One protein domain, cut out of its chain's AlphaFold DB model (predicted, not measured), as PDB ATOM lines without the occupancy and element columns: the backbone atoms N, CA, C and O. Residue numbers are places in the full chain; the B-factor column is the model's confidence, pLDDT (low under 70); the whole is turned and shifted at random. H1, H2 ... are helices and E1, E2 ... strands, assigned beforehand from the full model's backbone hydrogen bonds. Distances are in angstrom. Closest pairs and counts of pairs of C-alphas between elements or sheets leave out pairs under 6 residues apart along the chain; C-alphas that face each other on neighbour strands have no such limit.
ATOM      1  N   LEU A   6     207.378 202.555 315.639       89.38
ATOM      2  CA  LEU A   6     208.488 201.720 315.217       89.38
ATOM      3  C   LEU A   6     209.786 202.486 315.418       89.38
ATOM      4  O   LEU A   6     209.951 203.606 314.941       89.38
ATOM      5  N   LYS A   7     210.724 201.851 316.116       89.12
ATOM      6  CA  LYS A   7     212.105 202.311 316.235       89.12
ATOM      7  C   LYS A   7     213.000 201.332 315.514       89.12
ATOM      8  O   LYS A   7     212.968 200.145 315.822       89.12
ATOM      9  N   VAL A   8     213.826 201.818 314.601       88.25
ATOM     10  CA  VAL A   8     214.778 200.995 313.856       88.25
ATOM     11  C   VAL A   8     216.179 201.547 314.048       88.25
ATOM     12  O   VAL A   8     216.393 202.750 313.953       88.25
ATOM     13  N   ILE A   9     217.146 200.669 314.289       87.50
ATOM     14  CA  ILE A   9     218.570 200.953 314.131       87.50
ATOM     15  C   ILE A   9     219.037 200.199 312.898       87.50
ATOM     16  O   ILE A   9     218.915 198.981 312.845       87.50
ATOM     17  N   ILE A  10     219.576 200.916 311.923       88.19
ATOM     18  CA  ILE A  10     220.055 200.376 310.655       88.19
ATOM     19  C   ILE A  10     221.555 200.608 310.561       88.19
ATOM     20  O   ILE A  10     222.042 201.709 310.828       88.19
ATOM     21  N   LYS A  11     222.287 199.577 310.146       86.56
ATOM     22  CA  LYS A  11     223.697 199.666 309.792       86.56
ATOM     23  C   LYS A  11     223.854 199.661 308.277       86.56
ATOM     24  O   LYS A  11     223.459 198.704 307.615       86.56
ATOM     25  N   THR A  12     224.486 200.698 307.740       86.12
ATOM     26  CA  THR A  12     224.868 200.766 306.329       86.12
ATOM     27  C   THR A  12     226.241 201.420 306.173       86.12
ATOM     28  O   THR A  12     226.440 202.531 306.662       86.12
ATOM     29  N   PRO A  13     227.208 200.751 305.517       82.75
ATOM     30  CA  PRO A  13     228.489 201.362 305.174       82.75
ATOM     31  C   PRO A  13     228.394 202.271 303.936       82.75
ATOM     32  O   PRO A  13     229.371 202.932 303.593       82.75
ATOM     33  N   ASP A  14     227.250 202.276 303.242       88.50
ATOM     34  CA  ASP A  14     227.026 203.110 302.068       88.50
ATOM     35  C   ASP A  14     226.798 204.568 302.488       88.50
ATOM     36  O   ASP A  14     225.854 204.886 303.215       88.50
ATOM     37  N   SER A  15     227.689 205.460 302.047       84.31
ATOM     38  CA  SER A  15     227.693 206.855 302.488       84.31
ATOM     39  C   SER A  15     226.461 207.628 302.036       84.31
ATOM     40  O   SER A  15     226.000 208.499 302.775       84.31
ATOM     41  N   ASP A  16     225.927 207.308 300.857       87.12
ATOM     42  CA  ASP A  16     224.809 208.030 300.254       87.12
ATOM     43  C   ASP A  16     223.492 207.620 300.921       87.12
ATOM     44  O   ASP A  16     222.734 208.474 301.386       87.12
ATOM     45  N   THR A  17     223.282 206.312 301.096       87.31
ATOM     46  CA  THR A  17     222.180 205.752 301.887       87.31
ATOM     47  C   THR A  17     222.234 206.265 303.320       87.31
ATOM     48  O   THR A  17     221.222 206.687 303.874       87.31
ATOM     49  N   GLY A  18     223.421 206.275 303.928       85.94
ATOM     50  CA  GLY A  18     223.612 206.793 305.273       85.94
ATOM     51  C   GLY A  18     223.297 208.288 305.387       85.94
ATOM     52  O   GLY A  18     222.622 208.716 306.322       85.94
ATOM     53  N   ALA A  19     223.754 209.107 304.438       86.19
ATOM     54  CA  ALA A  19     223.439 210.535 304.417       86.19
ATOM     55  C   ALA A  19     221.927 210.777 304.307       86.19
ATOM     56  O   ALA A  19     221.390 211.586 305.065       86.19
ATOM     57  N   TRP A  20     221.246 210.029 303.434       89.00
ATOM     58  CA  TRP A  20     219.794 210.082 303.278       89.00
ATOM     59  C   TRP A  20     219.052 209.672 304.560       89.00
ATOM     60  O   TRP A  20     218.247 210.448 305.075       89.00
ATOM     61  N   LEU A  21     219.383 208.519 305.154       87.12
ATOM     62  CA  LEU A  21     218.781 208.054 306.414       87.12
ATOM     63  C   LEU A  21     219.027 209.011 307.584       87.12
ATOM     64  O   LEU A  21     218.209 209.106 308.491       87.12
ATOM     65  N   GLY A  22     220.159 209.715 307.600       83.19
ATOM     66  CA  GLY A  22     220.469 210.690 308.643       83.19
ATOM     67  C   GLY A  22     219.696 212.007 308.531       83.19
ATOM     68  O   GLY A  22     219.746 212.792 309.477       83.19
ATOM     69  N   GLN A  23     219.041 212.266 307.397       82.81
ATOM     70  CA  GLN A  23     218.390 213.541 307.076       82.81
ATOM     71  C   GLN A  23     216.889 213.413 306.800       82.81
ATOM     72  O   GLN A  23     216.200 214.431 306.751       82.81
ATOM     73  N   ILE A  24     216.384 212.193 306.606       83.69
ATOM     74  CA  ILE A  24     214.971 211.962 306.322       83.69
ATOM     75  C   ILE A  24     214.098 212.493 307.467       83.69
ATOM     76  O   ILE A  24     214.285 212.157 308.631       83.69
ATOM     77  N   SER A  25     213.163 213.374 307.141       81.44
ATOM     78  CA  SER A  25     212.221 213.964 308.090       81.44
ATOM     79  C   SER A  25     211.006 214.434 307.307       81.44
ATOM     80  O   SER A  25     210.871 215.616 306.990       81.44
ATOM     81  N   GLU A  26     210.153 213.489 306.939       77.00
ATOM     82  CA  GLU A  26     209.039 213.725 306.025       77.00
ATOM     83  C   GLU A  26     207.817 212.880 306.395       77.00
ATOM     84  O   GLU A  26     207.884 211.949 307.207       77.00
ATOM     85  N   THR A  27     206.676 213.230 305.806       77.25
ATOM     86  CA  THR A  27     205.527 212.329 305.771       77.25
ATOM     87  C   THR A  27     205.892 211.154 304.873       77.25
ATOM     88  O   THR A  27     206.366 211.350 303.758       77.25
ATOM     89  N   LEU A  28     205.692 209.939 305.367       72.56
ATOM     90  CA  LEU A  28     205.963 208.713 304.643       72.56
ATOM     91  C   LEU A  28     205.041 208.641 303.422       72.56
ATOM     92  O   LEU A  28     203.823 208.522 303.555       72.56
ATOM     93  N   GLU A  29     205.633 208.693 302.236       75.69
ATOM     94  CA  GLU A  29     204.942 208.475 300.969       75.69
ATOM     95  C   GLU A  29     205.419 207.166 300.326       75.69
ATOM     96  O   GLU A  29     206.474 206.619 300.665       75.69
ATOM     97  N   THR A  30     204.670 206.653 299.345       73.44
ATOM     98  CA  THR A  30     205.052 205.444 298.590       73.44
ATOM     99  C   THR A  30     206.457 205.565 297.978       73.44
ATOM    100  O   THR A  30     207.187 204.577 297.906       73.44
ATOM    101  N   GLY A  31     206.871 206.780 297.595       75.44
ATOM    102  CA  GLY A  31     208.222 207.066 297.104       75.44
ATOM    103  C   GLY A  31     209.317 206.819 298.147       75.44
ATOM    104  O   GLY A  31     210.350 206.240 297.817       75.44
ATOM    105  N   THR A  32     209.076 207.176 299.411       78.62
ATOM    106  CA  THR A  32     210.010 206.964 300.526       78.62
ATOM    107  C   THR A  32     210.220 205.475 300.807       78.62
ATOM    108  O   THR A  32     211.352 205.021 300.967       78.62
ATOM    109  N   LEU A  33     209.142 204.685 300.803       78.00
ATOM    110  CA  LEU A  33     209.221 203.229 300.965       78.00
ATOM    111  C   LEU A  33     209.961 202.557 299.802       78.00
ATOM    112  O   LEU A  33     210.791 201.673 300.019       78.00
ATOM    113  N   ALA A  34     209.705 202.994 298.566       77.75
ATOM    114  CA  ALA A  34     210.422 202.501 297.394       77.75
ATOM    115  C   ALA A  34     211.920 202.857 297.443       77.75
ATOM    116  O   ALA A  34     212.761 202.031 297.074       77.75
ATOM    117  N   ALA A  35     212.266 204.052 297.933       80.69
ATOM    118  CA  ALA A  35     213.650 204.459 298.158       80.69
ATOM    119  C   ALA A  35     214.335 203.580 299.218       80.69
ATOM    120  O   ALA A  35     215.450 203.118 298.983       80.69
ATOM    121  N   LEU A  36     213.645 203.265 300.322       82.38
ATOM    122  CA  LEU A  36     214.136 202.355 301.364       82.38
ATOM    123  C   LEU A  36     214.406 200.950 300.802       82.38
ATOM    124  O   LEU A  36     215.492 200.405 300.992       82.38
ATOM    125  N   ALA A  37     213.447 200.388 300.058       80.31
ATOM    126  CA  ALA A  37     213.595 199.083 299.414       80.31
ATOM    127  C   ALA A  37     214.791 199.069 298.449       80.31
ATOM    128  O   ALA A  37     215.603 198.143 298.465       80.31
ATOM    129  N   THR A  38     214.927 200.120 297.638       81.56
ATOM    130  CA  THR A  38     216.004 200.253 296.649       81.56
ATOM    131  C   THR A  38     217.372 200.362 297.317       81.56
ATOM    132  O   THR A  38     218.301 199.662 296.911       81.56
ATOM    133  N   ALA A  39     217.495 201.183 298.364       82.62
ATOM    134  CA  ALA A  39     218.747 201.403 299.087       82.62
ATOM    135  C   ALA A  39     219.332 200.112 299.685       82.62
ATOM    136  O   ALA A  39     220.547 199.963 299.799       82.62
ATOM    137  N   PHE A  40     218.470 199.148 300.016       81.75
ATOM    138  CA  PHE A  40     218.861 197.882 300.634       81.75
ATOM    139  C   PHE A  40     218.598 196.646 299.754       81.75
ATOM    140  O   PHE A  40     218.503 195.516 300.246       81.75
ATOM    141  N   GLY A  41     218.495 196.843 298.435       74.31
ATOM    142  CA  GLY A  41     218.426 195.750 297.460       74.31
ATOM    143  C   GLY A  41     217.191 194.848 297.593       74.31
ATOM    144  O   GLY A  41     217.257 193.663 297.250       74.31
ATOM    145  N   GLY A  42     216.086 195.384 298.117       66.62
ATOM    146  CA  GLY A  42     214.776 194.738 298.137       66.62
ATOM    147  C   GLY A  42     214.144 194.655 296.738       66.62
ATOM    148  O   GLY A  42     214.605 195.308 295.795       66.62
ATOM    149  N   PRO A  43     213.102 193.827 296.550       61.91
ATOM    150  CA  PRO A  43     212.439 193.697 295.260       61.91
ATOM    151  C   PRO A  43     211.758 195.013 294.854       61.91
ATOM    152  O   PRO A  43     210.988 195.605 295.612       61.91
ATOM    153  N   VAL A  44     212.020 195.453 293.619       50.34
ATOM    154  CA  VAL A  44     211.351 196.597 292.981       50.34
ATOM    155  C   VAL A  44     209.862 196.248 292.836       50.34
ATOM    156  O   VAL A  44     209.483 195.551 291.898       50.34
ATOM    157  N   GLY A  45     209.036 196.657 293.804       53.91
ATOM    158  CA  GLY A  45     207.600 196.343 293.855       53.91
ATOM    159  C   GLY A  45     207.069 195.765 295.175       53.91
ATOM    160  O   GLY A  45     205.892 195.417 295.215       53.91
ATOM    161  N   ALA A  46     207.875 195.677 296.244       50.50
ATOM    162  CA  ALA A  46     207.394 195.276 297.581       50.50
ATOM    163  C   ALA A  46     206.233 196.158 298.096       50.50
ATOM    164  O   ALA A  46     205.369 195.713 298.842       50.50
ATOM    165  N   VAL A  47     206.176 197.412 297.639       53.25
ATOM    166  CA  VAL A  47     205.245 198.437 298.116       53.25
ATOM    167  C   VAL A  47     204.153 198.656 297.069       53.25
ATOM    168  O   VAL A  47     204.221 199.584 296.269       53.25
ATOM    169  N   ASN A  48     203.159 197.768 297.026       51.22
ATOM    170  CA  ASN A  48     202.016 197.891 296.104       51.22
ATOM    171  C   ASN A  48     200.721 198.356 296.786       51.22
ATOM    172  O   ASN A  48     199.688 198.469 296.125       51.22
ATOM    173  N   ARG A  49     200.750 198.617 298.097       57.09
ATOM    174  CA  ARG A  49     199.600 199.154 298.825       57.09
ATOM    175  C   ARG A  49     199.757 200.666 298.995       57.09
ATOM    176  O   ARG A  49     200.833 201.112 299.396       57.09
ATOM    177  N   PRO A  50     198.727 201.465 298.665       58.72
ATOM    178  CA  PRO A  50     198.676 202.857 299.083       58.72
ATOM    179  C   PRO A  50     198.855 202.932 300.599       58.72
ATOM    180  O   PRO A  50     198.277 202.135 301.336       58.72
ATOM    181  N   LEU A  51     199.659 203.885 301.059       63.94
ATOM    182  CA  LEU A  51     199.676 204.243 302.468       63.94
ATOM    183  C   LEU A  51     198.382 205.006 302.749       63.94
ATOM    184  O   LEU A  51     198.252 206.170 302.376       63.94
ATOM    185  N   ASP A  52     197.412 204.333 303.360       59.72
ATOM    186  CA  ASP A  52     196.102 204.924 303.662       59.72
ATOM    187  C   ASP A  52     196.178 205.979 304.785       59.72
ATOM    188  O   ASP A  52     195.232 206.743 304.996       59.72
ATOM    189  N   THR A  53     197.311 206.062 305.494       62.19
ATOM    190  CA  THR A  53     197.537 206.995 306.601       62.19
ATOM    191  C   THR A  53     198.886 207.706 306.499       62.19
ATOM    192  O   THR A  53     199.909 207.132 306.125       62.19
ATOM    193  N   ALA A  54     198.886 208.994 306.853       63.47
ATOM    194  CA  ALA A  54     200.099 209.792 306.959       63.47
ATOM    195  C   ALA A  54     200.893 209.345 308.196       63.47
ATOM    196  O   ALA A  54     200.515 209.662 309.323       63.47
ATOM    197  N   ALA A  55     201.987 208.616 307.987       71.00
ATOM    198  CA  ALA A  55     202.977 208.358 309.026       71.00
ATOM    199  C   ALA A  55     204.109 209.375 308.916       71.00
ATOM    200  O   ALA A  55     204.480 209.776 307.817       71.00
ATOM    201  N   THR A  56     204.687 209.791 310.035       78.81
ATOM    202  CA  THR A  56     205.910 210.602 310.012       78.81
ATOM    203  C   THR A  56     207.099 209.686 310.231       78.81
ATOM    204  O   THR A  56     207.111 208.917 311.191       78.81
ATOM    205  N   ILE A  57     208.093 209.778 309.349       85.06
ATOM    206  CA  ILE A  57     209.384 209.112 309.506       85.06
ATOM    207  C   ILE A  57     210.435 210.162 309.847       85.06
ATOM    208  O   ILE A  57     210.568 211.181 309.172       85.06
ATOM    209  N   THR A  58     211.173 209.931 310.927       85.88
ATOM    210  CA  THR A  58     212.291 210.782 311.331       85.88
ATOM    211  C   THR A  58     213.547 209.942 311.436       85.88
ATOM    212  O   THR A  58     213.633 209.008 312.232       85.88
ATOM    213  N   GLY A  59     214.526 210.284 310.617       85.50
ATOM    214  CA  GLY A  59     215.845 209.699 310.620       85.50
ATOM    215  C   GLY A  59     216.827 210.510 311.444       85.50
ATOM    216  O   GLY A  59     216.722 211.728 311.585       85.50
ATOM    217  N   LYS A  60     217.813 209.818 312.003       84.50
ATOM    218  CA  LYS A  60     218.926 210.436 312.716       84.50
ATOM    219  C   LYS A  60     220.195 209.639 312.506       84.50
ATOM    220  O   LYS A  60     220.203 208.411 312.586       84.50
ATOM    221  N   LYS A  61     221.307 210.337 312.301       82.62
ATOM    222  CA  LYS A  61     222.621 209.702 312.386       82.62
ATOM    223  C   LYS A  61     222.916 209.368 313.848       82.62
ATOM    224  O   LYS A  61     222.858 210.248 314.700       82.62
ATOM    225  N   ILE A  62     223.228 208.103 314.120       74.25
ATOM    226  CA  ILE A  62     223.577 207.623 315.463       74.25
ATOM    227  C   ILE A  62     225.095 207.652 315.630       74.25
ATOM    228  O   ILE A  62     225.600 208.237 316.579       74.25
ATOM    229  N   SER A  63     225.827 207.023 314.710       74.19
ATOM    230  CA  SER A  63     227.295 206.975 314.728       74.19
ATOM    231  C   SER A  63     227.831 206.629 313.334       74.19
ATOM    232  O   SER A  63     227.124 206.790 312.332       74.19
ATOM    233  N   LYS A  64     229.099 206.211 313.226       79.19
ATOM    234  CA  LYS A  64     229.664 205.756 311.951       79.19
ATOM    235  C   LYS A  64     228.889 204.537 311.440       79.19
ATOM    236  O   LYS A  64     228.828 203.520 312.122       79.19
ATOM    237  N   ASP A  65     228.347 204.656 310.230       83.50
ATOM    238  CA  ASP A  65     227.608 203.609 309.516       83.50
ATOM    239  C   ASP A  65     226.318 203.147 310.230       83.50
ATOM    240  O   ASP A  65     225.737 202.139 309.836       83.50
ATOM    241  N   LEU A  66     225.851 203.862 311.267       83.94
ATOM    242  CA  LEU A  66     224.643 203.543 312.038       83.94
ATOM    243  C   LEU A  66     223.658 204.712 312.064       83.94
ATOM    244  O   LEU A  66     224.006 205.850 312.402       83.94
ATOM    245  N   TYR A  67     222.399 204.387 311.793       85.31
ATOM    246  CA  TYR A  67     221.314 205.339 311.598       85.31
ATOM    247  C   TYR A  67     220.057 204.852 312.312       85.31
ATOM    248  O   TYR A  67     219.778 203.658 312.349       85.31
ATOM    249  N   GLY A  68     219.323 205.775 312.922       86.19
ATOM    250  CA  GLY A  68     218.065 205.503 313.601       86.19
ATOM    251  C   GLY A  68     216.899 205.998 312.766       86.19
ATOM    252  O   GLY A  68     216.989 207.099 312.234       86.19
ATOM    253  N   LEU A  69     215.822 205.224 312.696       87.75
ATOM    254  CA  LEU A  69     214.531 205.659 312.174       87.75
ATOM    255  C   LEU A  69     213.492 205.551 313.289       87.75
ATOM    256  O   LEU A  69     213.342 204.490 313.891       87.75
ATOM    257  N   ASP A  70     212.785 206.641 313.553       87.75
ATOM    258  CA  ASP A  70     211.628 206.685 314.441       87.75
ATOM    259  C   ASP A  70     210.378 206.940 313.583       87.75
ATOM    260  O   ASP A  70     210.357 207.867 312.768       87.75
ATOM    261  N   LEU A  71     209.355 206.100 313.742       88.06
ATOM    262  CA  LEU A  71     208.100 206.175 313.000       88.06
ATOM    263  C   LEU A  71     206.898 206.064 313.931       88.06
ATOM    264  O   LEU A  71     206.938 205.344 314.932       88.06
ATOM    265  N   PHE A  72     205.819 206.748 313.554       84.75
ATOM    266  CA  PHE A  72     204.544 206.745 314.267       84.75
ATOM    267  C   PHE A  72     203.388 206.596 313.272       84.75
ATOM    268  O   PHE A  72     203.368 207.272 312.241       84.75
ATOM    269  N   GLY A  73     202.426 205.732 313.599       81.38
ATOM    270  CA  GLY A  73     201.237 205.448 312.794       81.38
ATOM    271  C   GLY A  73     201.254 204.077 312.113       81.38
ATOM    272  O   GLY A  73     202.221 203.321 312.208       81.38
ATOM    273  N   ASP A  74     200.170 203.761 311.407       77.06
ATOM    274  CA  ASP A  74     199.910 202.413 310.873       77.06
ATOM    275  C   ASP A  74     200.921 201.974 309.800       77.06
ATOM    276  O   ASP A  74     201.158 200.786 309.605       77.06
ATOM    277  N   ALA A  75     201.605 202.924 309.154       78.69
ATOM    278  CA  ALA A  75     202.633 202.615 308.163       78.69
ATOM    279  C   ALA A  75     203.920 201.994 308.745       78.69
ATOM    280  O   ALA A  75     204.817 201.617 307.988       78.69
ATOM    281  N   CYS A  76     204.034 201.888 310.074       84.50
ATOM    282  CA  CYS A  76     205.134 201.184 310.731       84.50
ATOM    283  C   CYS A  76     205.280 199.741 310.220       84.50
ATOM    284  O   CYS A  76     206.399 199.291 309.976       84.50
ATOM    285  N   GLU A  77     204.167 199.032 310.013       82.06
ATOM    286  CA  GLU A  77     204.183 197.638 309.551       82.06
ATOM    287  C   GLU A  77     204.748 197.512 308.128       82.06
ATOM    288  O   GLU A  77     205.558 196.627 307.858       82.06
ATOM    289  N   GLU A  78     204.394 198.442 307.239       80.62
ATOM    290  CA  GLU A  78     204.869 198.462 305.849       80.62
ATOM    291  C   GLU A  78     206.376 198.756 305.769       80.62
ATOM    292  O   GLU A  78     207.110 198.105 305.026       80.62
ATOM    293  N   VAL A  79     206.879 199.690 306.586       82.81
ATOM    294  CA  VAL A  79     208.323 199.983 306.663       82.81
ATOM    295  C   VAL A  79     209.101 198.769 307.157       82.81
ATOM    296  O   VAL A  79     210.150 198.431 306.605       82.81
ATOM    297  N   LEU A  80     208.583 198.096 308.181       83.69
ATOM    298  CA  LEU A  80     209.194 196.888 308.711       83.69
ATOM    299  C   LEU A  80     209.191 195.748 307.680       83.69
ATOM    300  O   LEU A  80     210.210 195.077 307.528       83.69
ATOM    301  N   ALA A  81     208.091 195.553 306.947       80.69
ATOM    302  CA  ALA A  81     208.004 194.555 305.883       80.69
ATOM    303  C   ALA A  81     209.062 194.798 304.795       80.69
ATOM    304  O   ALA A  81     209.794 193.876 304.432       80.69
ATOM    305  N   VAL A  82     209.225 196.051 304.353       81.19
ATOM    306  CA  VAL A  82     210.260 196.428 303.377       81.19
ATOM    307  C   VAL A  82     211.664 196.106 303.890       81.19
ATOM    308  O   VAL A  82     212.467 195.546 303.146       81.19
ATOM    309  N   LEU A  83     211.970 196.428 305.149       81.62
ATOM    310  CA  LEU A  83     213.276 196.122 305.741       81.62
ATOM    311  C   LEU A  83     213.522 194.611 305.843       81.62
ATOM    312  O   LEU A  83     214.624 194.158 305.550       81.62
ATOM    313  N   CYS A  84     212.506 193.825 306.204       77.88
ATOM    314  CA  CYS A  84     212.597 192.365 306.282       77.88
ATOM    315  C   CYS A  84     212.839 191.697 304.915       77.88
ATOM    316  O   CYS A  84     213.472 190.643 304.857       77.88
ATOM    317  N   GLU A  85     212.356 192.291 303.821       76.81
ATOM    318  CA  GLU A  85     212.596 191.808 302.452       76.81
ATOM    319  C   GLU A  85     213.906 192.330 301.837       76.81
ATOM    320  O   GLU A  85     214.347 191.864 300.776       76.81
ATOM    321  N   ALA A  86     214.545 193.299 302.489       75.75
ATOM    322  CA  ALA A  86     215.744 193.939 301.995       75.75
ATOM    323  C   ALA A  86     216.992 193.077 302.240       75.75
ATOM    324  O   ALA A  86     217.437 192.863 303.365       75.75
ATOM    325  N   LYS A  87     217.598 192.590 301.154       72.00
ATOM    326  CA  LYS A  87     218.661 191.571 301.200       72.00
ATOM    327  C   LYS A  87     219.972 192.050 301.820       72.00
ATOM    328  O   LYS A  87     220.756 191.217 302.270       72.00
ATOM    329  N   SER A  88     220.242 193.353 301.792       74.94
ATOM    330  CA  SER A  88     221.477 193.940 302.331       74.94
ATOM    331  C   SER A  88     221.257 194.799 303.576       74.94
ATOM    332  O   SER A  88     222.224 195.360 304.095       74.94
ATOM    333  N   ALA A  89     220.022 194.908 304.076       74.88
ATOM    334  CA  ALA A  89     219.742 195.671 305.285       74.88
ATOM    335  C   ALA A  89     220.242 194.914 306.515       74.88
ATOM    336  O   ALA A  89     219.773 193.822 306.794       74.88
ATOM    337  N   MET A  90     221.142 195.507 307.295       85.12
ATOM    338  CA  MET A  90     221.410 195.051 308.660       85.12
ATOM    339  C   MET A  90     220.662 195.976 309.611       85.12
ATOM    340  O   MET A  90     220.964 197.169 309.661       85.12
ATOM    341  N   PHE A  91     219.676 195.457 310.343       85.88
ATOM    342  CA  PHE A  91     218.836 196.298 311.190       85.88
ATOM    343  C   PHE A  91     218.320 195.594 312.445       85.88
ATOM    344  O   PHE A  91     218.226 194.371 312.510       85.88
ATOM    345  N   TRP A  92     217.943 196.409 313.428       87.06
ATOM    346  CA  TRP A  92     217.225 196.020 314.635       87.06
ATOM    347  C   TRP A  92     215.998 196.902 314.762       87.06
ATOM    348  O   TRP A  92     216.128 198.122 314.812       87.06
ATOM    349  N   ALA A  93     214.818 196.302 314.851       88.62
ATOM    350  CA  ALA A  93     213.561 197.024 314.948       88.62
ATOM    351  C   ALA A  93     212.807 196.668 316.231       88.62
ATOM    352  O   ALA A  93     212.802 195.515 316.658       88.62
ATOM    353  N   PHE A  94     212.181 197.675 316.827       87.50
ATOM    354  CA  PHE A  94     211.313 197.583 317.991       87.50
ATOM    355  C   PHE A  94     209.990 198.265 317.657       87.50
ATOM    356  O   PHE A  94     209.927 199.494 317.555       87.50
ATOM    357  N   MET A  95     208.946 197.470 317.467       88.75
ATOM    358  CA  MET A  95     207.600 197.941 317.179       88.75
ATOM    359  C   MET A  95     206.758 197.875 318.449       88.75
ATOM    360  O   MET A  95     206.752 196.865 319.141       88.75
ATOM    361  N   SER A  96     206.051 198.952 318.771       86.44
ATOM    362  CA  SER A  96     205.046 198.979 319.833       86.44
ATOM    363  C   SER A  96     203.671 199.113 319.208       86.44
ATOM    364  O   SER A  96     203.462 199.992 318.374       86.44
ATOM    365  N   HIS A  97     202.737 198.281 319.642       85.31
ATOM    366  CA  HIS A  97     201.343 198.305 319.215       85.31
ATOM    367  C   HIS A  97     200.432 198.066 320.428       85.31
ATOM    368  O   HIS A  97     200.902 197.855 321.545       85.31
ATOM    369  N   GLU A  98     199.115 198.120 320.229       77.12
ATOM    370  CA  GLU A  98     198.128 198.087 321.323       77.12
ATOM    371  C   GLU A  98     198.241 196.851 322.231       77.12
ATOM    372  O   GLU A  98     197.991 196.929 323.431       77.12
ATOM    373  N   ASN A  99     198.653 195.723 321.656       73.25
ATOM    374  CA  ASN A  99     198.644 194.420 322.317       73.25
ATOM    375  C   ASN A  99     200.045 193.894 322.640       73.25
ATOM    376  O   ASN A  99     200.171 192.758 323.101       73.25
ATOM    377  N   GLY A 100     201.108 194.643 322.335       80.88
ATOM    378  CA  GLY A 100     202.436 194.050 322.312       80.88
ATOM    379  C   GLY A 100     203.594 194.959 321.962       80.88
ATOM    380  O   GLY A 100     203.449 196.130 321.599       80.88
ATOM    381  N   HIS A 101     204.765 194.350 322.080       82.38
ATOM    382  CA  HIS A 101     205.990 194.812 321.463       82.38
ATOM    383  C   HIS A 101     206.558 193.700 320.593       82.38
ATOM    384  O   HIS A 101     206.783 192.598 321.090       82.38
ATOM    385  N   ASP A 102     206.848 194.005 319.336       81.94
ATOM    386  CA  ASP A 102     207.565 193.100 318.450       81.94
ATOM    387  C   ASP A 102     209.008 193.567 318.277       81.94
ATOM    388  O   ASP A 102     209.298 194.753 318.110       81.94
ATOM    389  N   MET A 103     209.925 192.612 318.300       82.50
ATOM    390  CA  MET A 103     211.351 192.818 318.114       82.50
ATOM    391  C   MET A 103     211.809 192.038 316.896       82.50
ATOM    392  O   MET A 103     211.468 190.866 316.748       82.50
ATOM    393  N   TYR A 104     212.629 192.674 316.069       81.00
ATOM    394  CA  TYR A 104     213.224 192.062 314.888       81.00
ATOM    395  C   TYR A 104     214.710 192.374 314.859       81.00
ATOM    396  O   TYR A 104     215.114 193.503 315.148       81.00
ATOM    397  N   ALA A 105     215.519 191.399 314.462       76.31
ATOM    398  CA  ALA A 105     216.897 191.656 314.081       76.31
ATOM    399  C   ALA A 105     217.252 190.897 312.805       76.31
ATOM    400  O   ALA A 105     216.955 189.708 312.664       76.31
ATOM    401  N   PHE A 106     217.943 191.592 311.909       72.62
ATOM    402  CA  PHE A 106     218.528 191.031 310.706       72.62
ATOM    403  C   PHE A 106     220.027 191.320 310.701       72.62
ATOM    404  O   PHE A 106     220.457 192.476 310.749       72.62
ATOM    405  N   ASN A 107     220.823 190.256 310.644       61.50
ATOM    406  CA  ASN A 107     222.274 190.325 310.528       61.50
ATOM    407  C   ASN A 107     222.714 189.666 309.215       61.50
ATOM    408  O   ASN A 107     222.088 188.691 308.813       61.50
ATOM    409  N   ASP A 108     223.762 190.215 308.592       54.47
ATOM    410  CA  ASP A 108     224.429 189.932 307.297       54.47
ATOM    411  C   ASP A 108     224.383 188.506 306.683       54.47
ATOM    412  O   ASP A 108     225.389 187.976 306.214       54.47
ATOM    413  N   GLY A 109     223.203 187.893 306.589       45.28
ATOM    414  CA  GLY A 109     223.010 186.516 306.133       45.28
ATOM    415  C   GLY A 109     223.038 185.456 307.244       45.28
ATOM    416  O   GLY A 109     223.001 184.271 306.929       45.28
ATOM    417  N   ALA A 110     223.064 185.845 308.526       41.38
ATOM    418  CA  ALA A 110     223.068 184.915 309.667       41.38
ATOM    419  C   ALA A 110     221.660 184.513 310.168       41.38
ATOM    420  O   ALA A 110     221.540 183.731 311.110       41.38
ATOM    421  N   GLY A 111     220.605 185.009 309.516       49.44
ATOM    422  CA  GLY A 111     219.207 184.700 309.819       49.44
ATOM    423  C   GLY A 111     218.455 185.880 310.432       49.44
ATOM    424  O   GLY A 111     219.019 186.699 311.158       49.44
ATOM    425  N   THR A 112     217.166 185.962 310.114       54.91
ATOM    426  CA  THR A 112     216.210 186.858 310.765       54.91
ATOM    427  C   THR A 112     215.669 186.146 311.996       54.91
ATOM    428  O   THR A 112     215.218 185.005 311.885       54.91
ATOM    429  N   TRP A 113     215.667 186.797 313.154       59.56
ATOM    430  CA  TRP A 113     214.840 186.342 314.271       59.56
ATOM    431  C   TRP A 113     213.865 187.449 314.654       59.56
ATOM    432  O   TRP A 113     214.191 188.640 314.603       59.56
ATOM    433  N   SER A 114     212.650 187.037 314.994       62.97
ATOM    434  CA  SER A 114     211.607 187.905 315.518       62.97
ATOM    435  C   SER A 114     211.080 187.336 316.826       62.97
ATOM    436  O   SER A 114     211.046 186.119 317.029       62.97
ATOM    437  N   ARG A 115     210.694 188.219 317.743       64.19
ATOM    438  CA  ARG A 115     210.061 187.844 319.008       64.19
ATOM    439  C   ARG A 115     209.021 188.880 319.390       64.19
ATOM    440  O   ARG A 115     209.271 190.073 319.268       64.19
ATOM    441  N   SER A 116     207.906 188.407 319.927       66.88
ATOM    442  CA  SER A 116     206.807 189.248 320.390       66.88
ATOM    443  C   SER A 116     206.645 189.136 321.904       66.88
ATOM    444  O   SER A 116     206.674 188.041 322.471       66.88
ATOM    445  N   VAL A 117     206.457 190.272 322.568       64.75
ATOM    446  CA  VAL A 117     206.062 190.376 323.974       64.75
ATOM    447  C   VAL A 117     204.638 190.911 324.006       64.75
ATOM    448  O   VAL A 117     204.417 192.111 323.869       64.75
ATOM    449  N   PHE A 118     203.668 190.009 324.160       65.94
ATOM    450  CA  PHE A 118     202.251 190.363 324.225       65.94
ATOM    451  C   PHE A 118     201.800 190.728 325.638       65.94
ATOM    452  O   PHE A 118     202.237 190.124 326.627       65.94
ATOM    453  N   TRP A 119     200.864 191.676 325.685       65.69
ATOM    454  CA  TRP A 119     200.202 192.158 326.887       65.69
ATOM    455  C   TRP A 119     199.152 191.115 327.250       65.69
ATOM    456  O   TRP A 119     198.058 191.069 326.693       65.69
ATOM    457  N   GLU A 120     199.501 190.208 328.150       62.12
ATOM    458  CA  GLU A 120     198.566 189.183 328.610       62.12
ATOM    459  C   GLU A 120     197.760 189.682 329.809       62.12
ATOM    460  O   GLU A 120     198.196 190.567 330.553       62.12
ATOM    461  N   ASN A 121     196.583 189.095 330.036       53.44
ATOM    462  CA  ASN A 121     195.730 189.445 331.170       53.44
ATOM    463  C   ASN A 121     196.504 189.356 332.500       53.44
ATOM    464  O   ASN A 121     196.886 188.277 332.953       53.44
ATOM    465  N   GLY A 122     196.687 190.507 333.156       55.53
ATOM    466  CA  GLY A 122     197.373 190.619 334.446       55.53
ATOM    467  C   GLY A 122     198.876 190.914 334.380       55.53
ATOM    468  O   GLY A 122     199.502 190.920 335.444       55.53
ATOM    469  N   SER A 123     199.427 191.159 333.187       61.31
ATOM    470  CA  SER A 123     200.767 191.730 332.985       61.31
ATOM    471  C   SER A 123     200.852 193.195 333.438       61.31
ATOM    472  O   SER A 123     199.835 193.879 333.574       61.31
ATOM    473  N   ASP A 124     202.071 193.670 333.713       69.75
ATOM    474  CA  ASP A 124     202.370 195.091 333.914       69.75
ATOM    475  C   ASP A 124     202.960 195.653 332.609       69.75
ATOM    476  O   ASP A 124     204.111 195.346 332.291       69.75
ATOM    477  N   PRO A 125     202.215 196.479 331.852       71.75
ATOM    478  CA  PRO A 125     202.675 196.956 330.551       71.75
ATOM    479  C   PRO A 125     203.975 197.757 330.574       71.75
ATOM    480  O   PRO A 125     204.741 197.730 329.612       71.75
ATOM    481  N   ALA A 126     204.242 198.488 331.660       70.75
ATOM    482  CA  ALA A 126     205.475 199.259 331.773       70.75
ATOM    483  C   ALA A 126     206.687 198.333 331.943       70.75
ATOM    484  O   ALA A 126     207.759 198.598 331.395       70.75
ATOM    485  N   GLU A 127     206.503 197.236 332.674       67.38
ATOM    486  CA  GLU A 127     207.521 196.211 332.876       67.38
ATOM    487  C   GLU A 127     207.730 195.364 331.616       67.38
ATOM    488  O   GLU A 127     208.875 195.136 331.232       67.38
ATOM    489  N   ASP A 128     206.654 194.972 330.931       70.62
ATOM    490  CA  ASP A 128     206.720 194.230 329.666       70.62
ATOM    491  C   ASP A 128     207.426 195.048 328.579       70.62
ATOM    492  O   ASP A 128     208.297 194.532 327.876       70.62
ATOM    493  N   LYS A 129     207.132 196.352 328.494       73.38
ATOM    494  CA  LYS A 129     207.867 197.279 327.628       73.38
ATOM    495  C   LYS A 129     209.343 197.344 327.995       73.38
ATOM    496  O   LYS A 129     210.197 197.288 327.115       73.38
ATOM    497  N   ARG A 130     209.662 197.470 329.286       70.12
ATOM    498  CA  ARG A 130     211.048 197.533 329.769       70.12
ATOM    499  C   ARG A 130     211.815 196.250 329.448       70.12
ATOM    500  O   ARG A 130     212.989 196.322 329.099       70.12
ATOM    501  N   GLU A 131     211.170 195.097 329.593       69.12
ATOM    502  CA  GLU A 131     211.718 193.784 329.257       69.12
ATOM    503  C   GLU A 131     211.973 193.667 327.754       69.12
ATOM    504  O   GLU A 131     213.094 193.360 327.357       69.12
ATOM    505  N   ALA A 132     210.982 194.002 326.926       69.75
ATOM    506  CA  ALA A 132     211.119 193.987 325.475       69.75
ATOM    507  C   ALA A 132     212.222 194.956 325.004       69.75
ATOM    508  O   ALA A 132     213.081 194.585 324.213       69.75
ATOM    509  N   GLU A 133     212.279 196.181 325.537       68.25
ATOM    510  CA  GLU A 133     213.365 197.119 325.226       68.25
ATOM    511  C   GLU A 133     214.733 196.547 325.642       68.25
ATOM    512  O   GLU A 133     215.710 196.685 324.908       68.25
ATOM    513  N   GLN A 134     214.821 195.887 326.801       64.69
ATOM    514  CA  GLN A 134     216.062 195.280 327.287       64.69
ATOM    515  C   GLN A 134     216.532 194.123 326.394       64.69
ATOM    516  O   GLN A 134     217.718 194.049 326.075       64.69
ATOM    517  N   GLU A 135     215.626 193.235 325.989       63.09
ATOM    518  CA  GLU A 135     215.930 192.131 325.075       63.09
ATOM    519  C   GLU A 135     216.339 192.638 323.690       63.09
ATOM    520  O   GLU A 135     217.323 192.163 323.117       63.09
ATOM    521  N   TRP A 136     215.648 193.664 323.188       70.31
ATOM    522  CA  TRP A 136     215.994 194.321 321.935       70.31
ATOM    523  C   TRP A 136     217.431 194.857 321.955       70.31
ATOM    524  O   TRP A 136     218.208 194.558 321.048       70.31
ATOM    525  N   TRP A 137     217.839 195.555 323.021       65.12
ATOM    526  CA  TRP A 137     219.226 196.009 323.181       65.12
ATOM    527  C   TRP A 137     220.225 194.856 323.297       65.12
ATOM    528  O   TRP A 137     221.291 194.911 322.683       65.12
ATOM    529  N   ALA A 138     219.894 193.815 324.064       60.59
ATOM    530  CA  ALA A 138     220.767 192.656 324.261       60.59
ATOM    531  C   ALA A 138     221.037 191.888 322.957       60.59
ATOM    532  O   ALA A 138     222.075 191.242 322.823       60.59
ATOM    533  N   SER A 139     220.131 191.986 321.984       61.47
ATOM    534  CA  SER A 139     220.290 191.351 320.677       61.47
ATOM    535  C   SER A 139     221.281 192.037 319.732       61.47
ATOM    536  O   SER A 139     221.682 191.456 318.719       61.47
ATOM    537  N   MET A 140     221.686 193.273 320.032       69.38
ATOM    538  CA  MET A 140     222.631 194.007 319.196       69.38
ATOM    539  C   MET A 140     224.064 193.531 319.475       69.38
ATOM    540  O   MET A 140     224.477 193.425 320.634       69.38
ATOM    541  N   PRO A 141     224.885 193.270 318.442       65.62
ATOM    542  CA  PRO A 141     226.238 192.776 318.642       65.62
ATOM    543  C   PRO A 141     227.100 193.847 319.327       65.62
ATOM    544  O   PRO A 141     226.956 195.046 319.079       65.62
TER     545      PRO A 141
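Overview. This is residues 6 to 141 of the 333 residues of an uncharacterized protein of Acidovorax sp. Root217 (UniProt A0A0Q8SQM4). A twisted seven-stranded sheet stands between helices: H1 and H3 lie over one face, H2 packs on H3, and H4 lies over the opposite face, along E6. These are three layers, with helices on both faces of one sheet. The printed part has 136 residues, with four named helices and seven named strands in the order E1 H1 E2 H2 E3 E4 H3 E5 E6 E7 H4; its class is mixed. The antiparallel sheet runs E2 E3 E4 E1 E5 E6 E7. The whole is compact, with a radius of gyration of the C-alphas of 14.7 A and spans of 46 by 35 by 24 A.

Arrangement. Start at E1, residues 6 to 11, an inner strand: its N 8 is 2.8 A from O 69 of E4, residues 66 to 72, and its N 9 is 2.8 A from O 92 of E5, residues 90 to 97. H1, residues 15 to 21, is on the sheet, over E4, at a height over the sheet of 8.9 A; the C-alphas of Leu 21 and Tyr 67 are their closest, 6.4 A apart. Next look at edge strand E2, residues 25 to 27, whose N 26 is 3.2 A from O 57 of E3, residues 56 to 63. E3 and E4 form a hairpin, with N 60 and O 68 2.9 A apart. H2, residues 30 to 39, is not on the sheet but touches H3, residues 76 to 85, at a shallow tilt of 29 degrees; their closest C-alphas are Ala 37 and Val 82, 5.8 A apart. H3 is on the same face as H1, over E1 and E5, at a height over the sheet of 8.5 A. E4, H3 and E5 make a split strand-helix-strand unit, E1 lying between its two strands, with a right-handed crossover. E5, E6, residues 100 to 107, and E7, residues 111 to 118, form a meander, each strand the antiparallel neighbour of the one before; N 93 and O 104 are 2.8 A apart, as are N 103 and O 115. H4, residues 125 to 138, is on the opposite face, over E6 and along it at 2 degrees on the local plane; their closest C-alphas are Met 103 and Trp 136, 6.2 A apart. In H1, H2, H3 and H4 every O i to N i+4 pair is within hydrogen-bond range.

Along the chain. Find C-alpha 6 at (208.488, 201.720, 315.217); from there E1 runs 16.3 A. E3 spans 22.2 A, E4 20.5 A, E5 22.9 A, E6 23.4 A and E7 23.0 A. H2 measures 14.3 A, H3 14.6 A and H4 19.6 A, ending at C-alpha 138, (220.767, 192.656, 324.261).

Size, cuts and confidence. The farthest C-alphas, Asp 16 and Gly 122, are 47.2 A apart. The printed part has no cut. Residues 40 to 55 are the long link, H2 to E3. Mean pLDDT of the printed part is 74.8; 42 residues are under 70, among them 42 to 54 and 107 to 124.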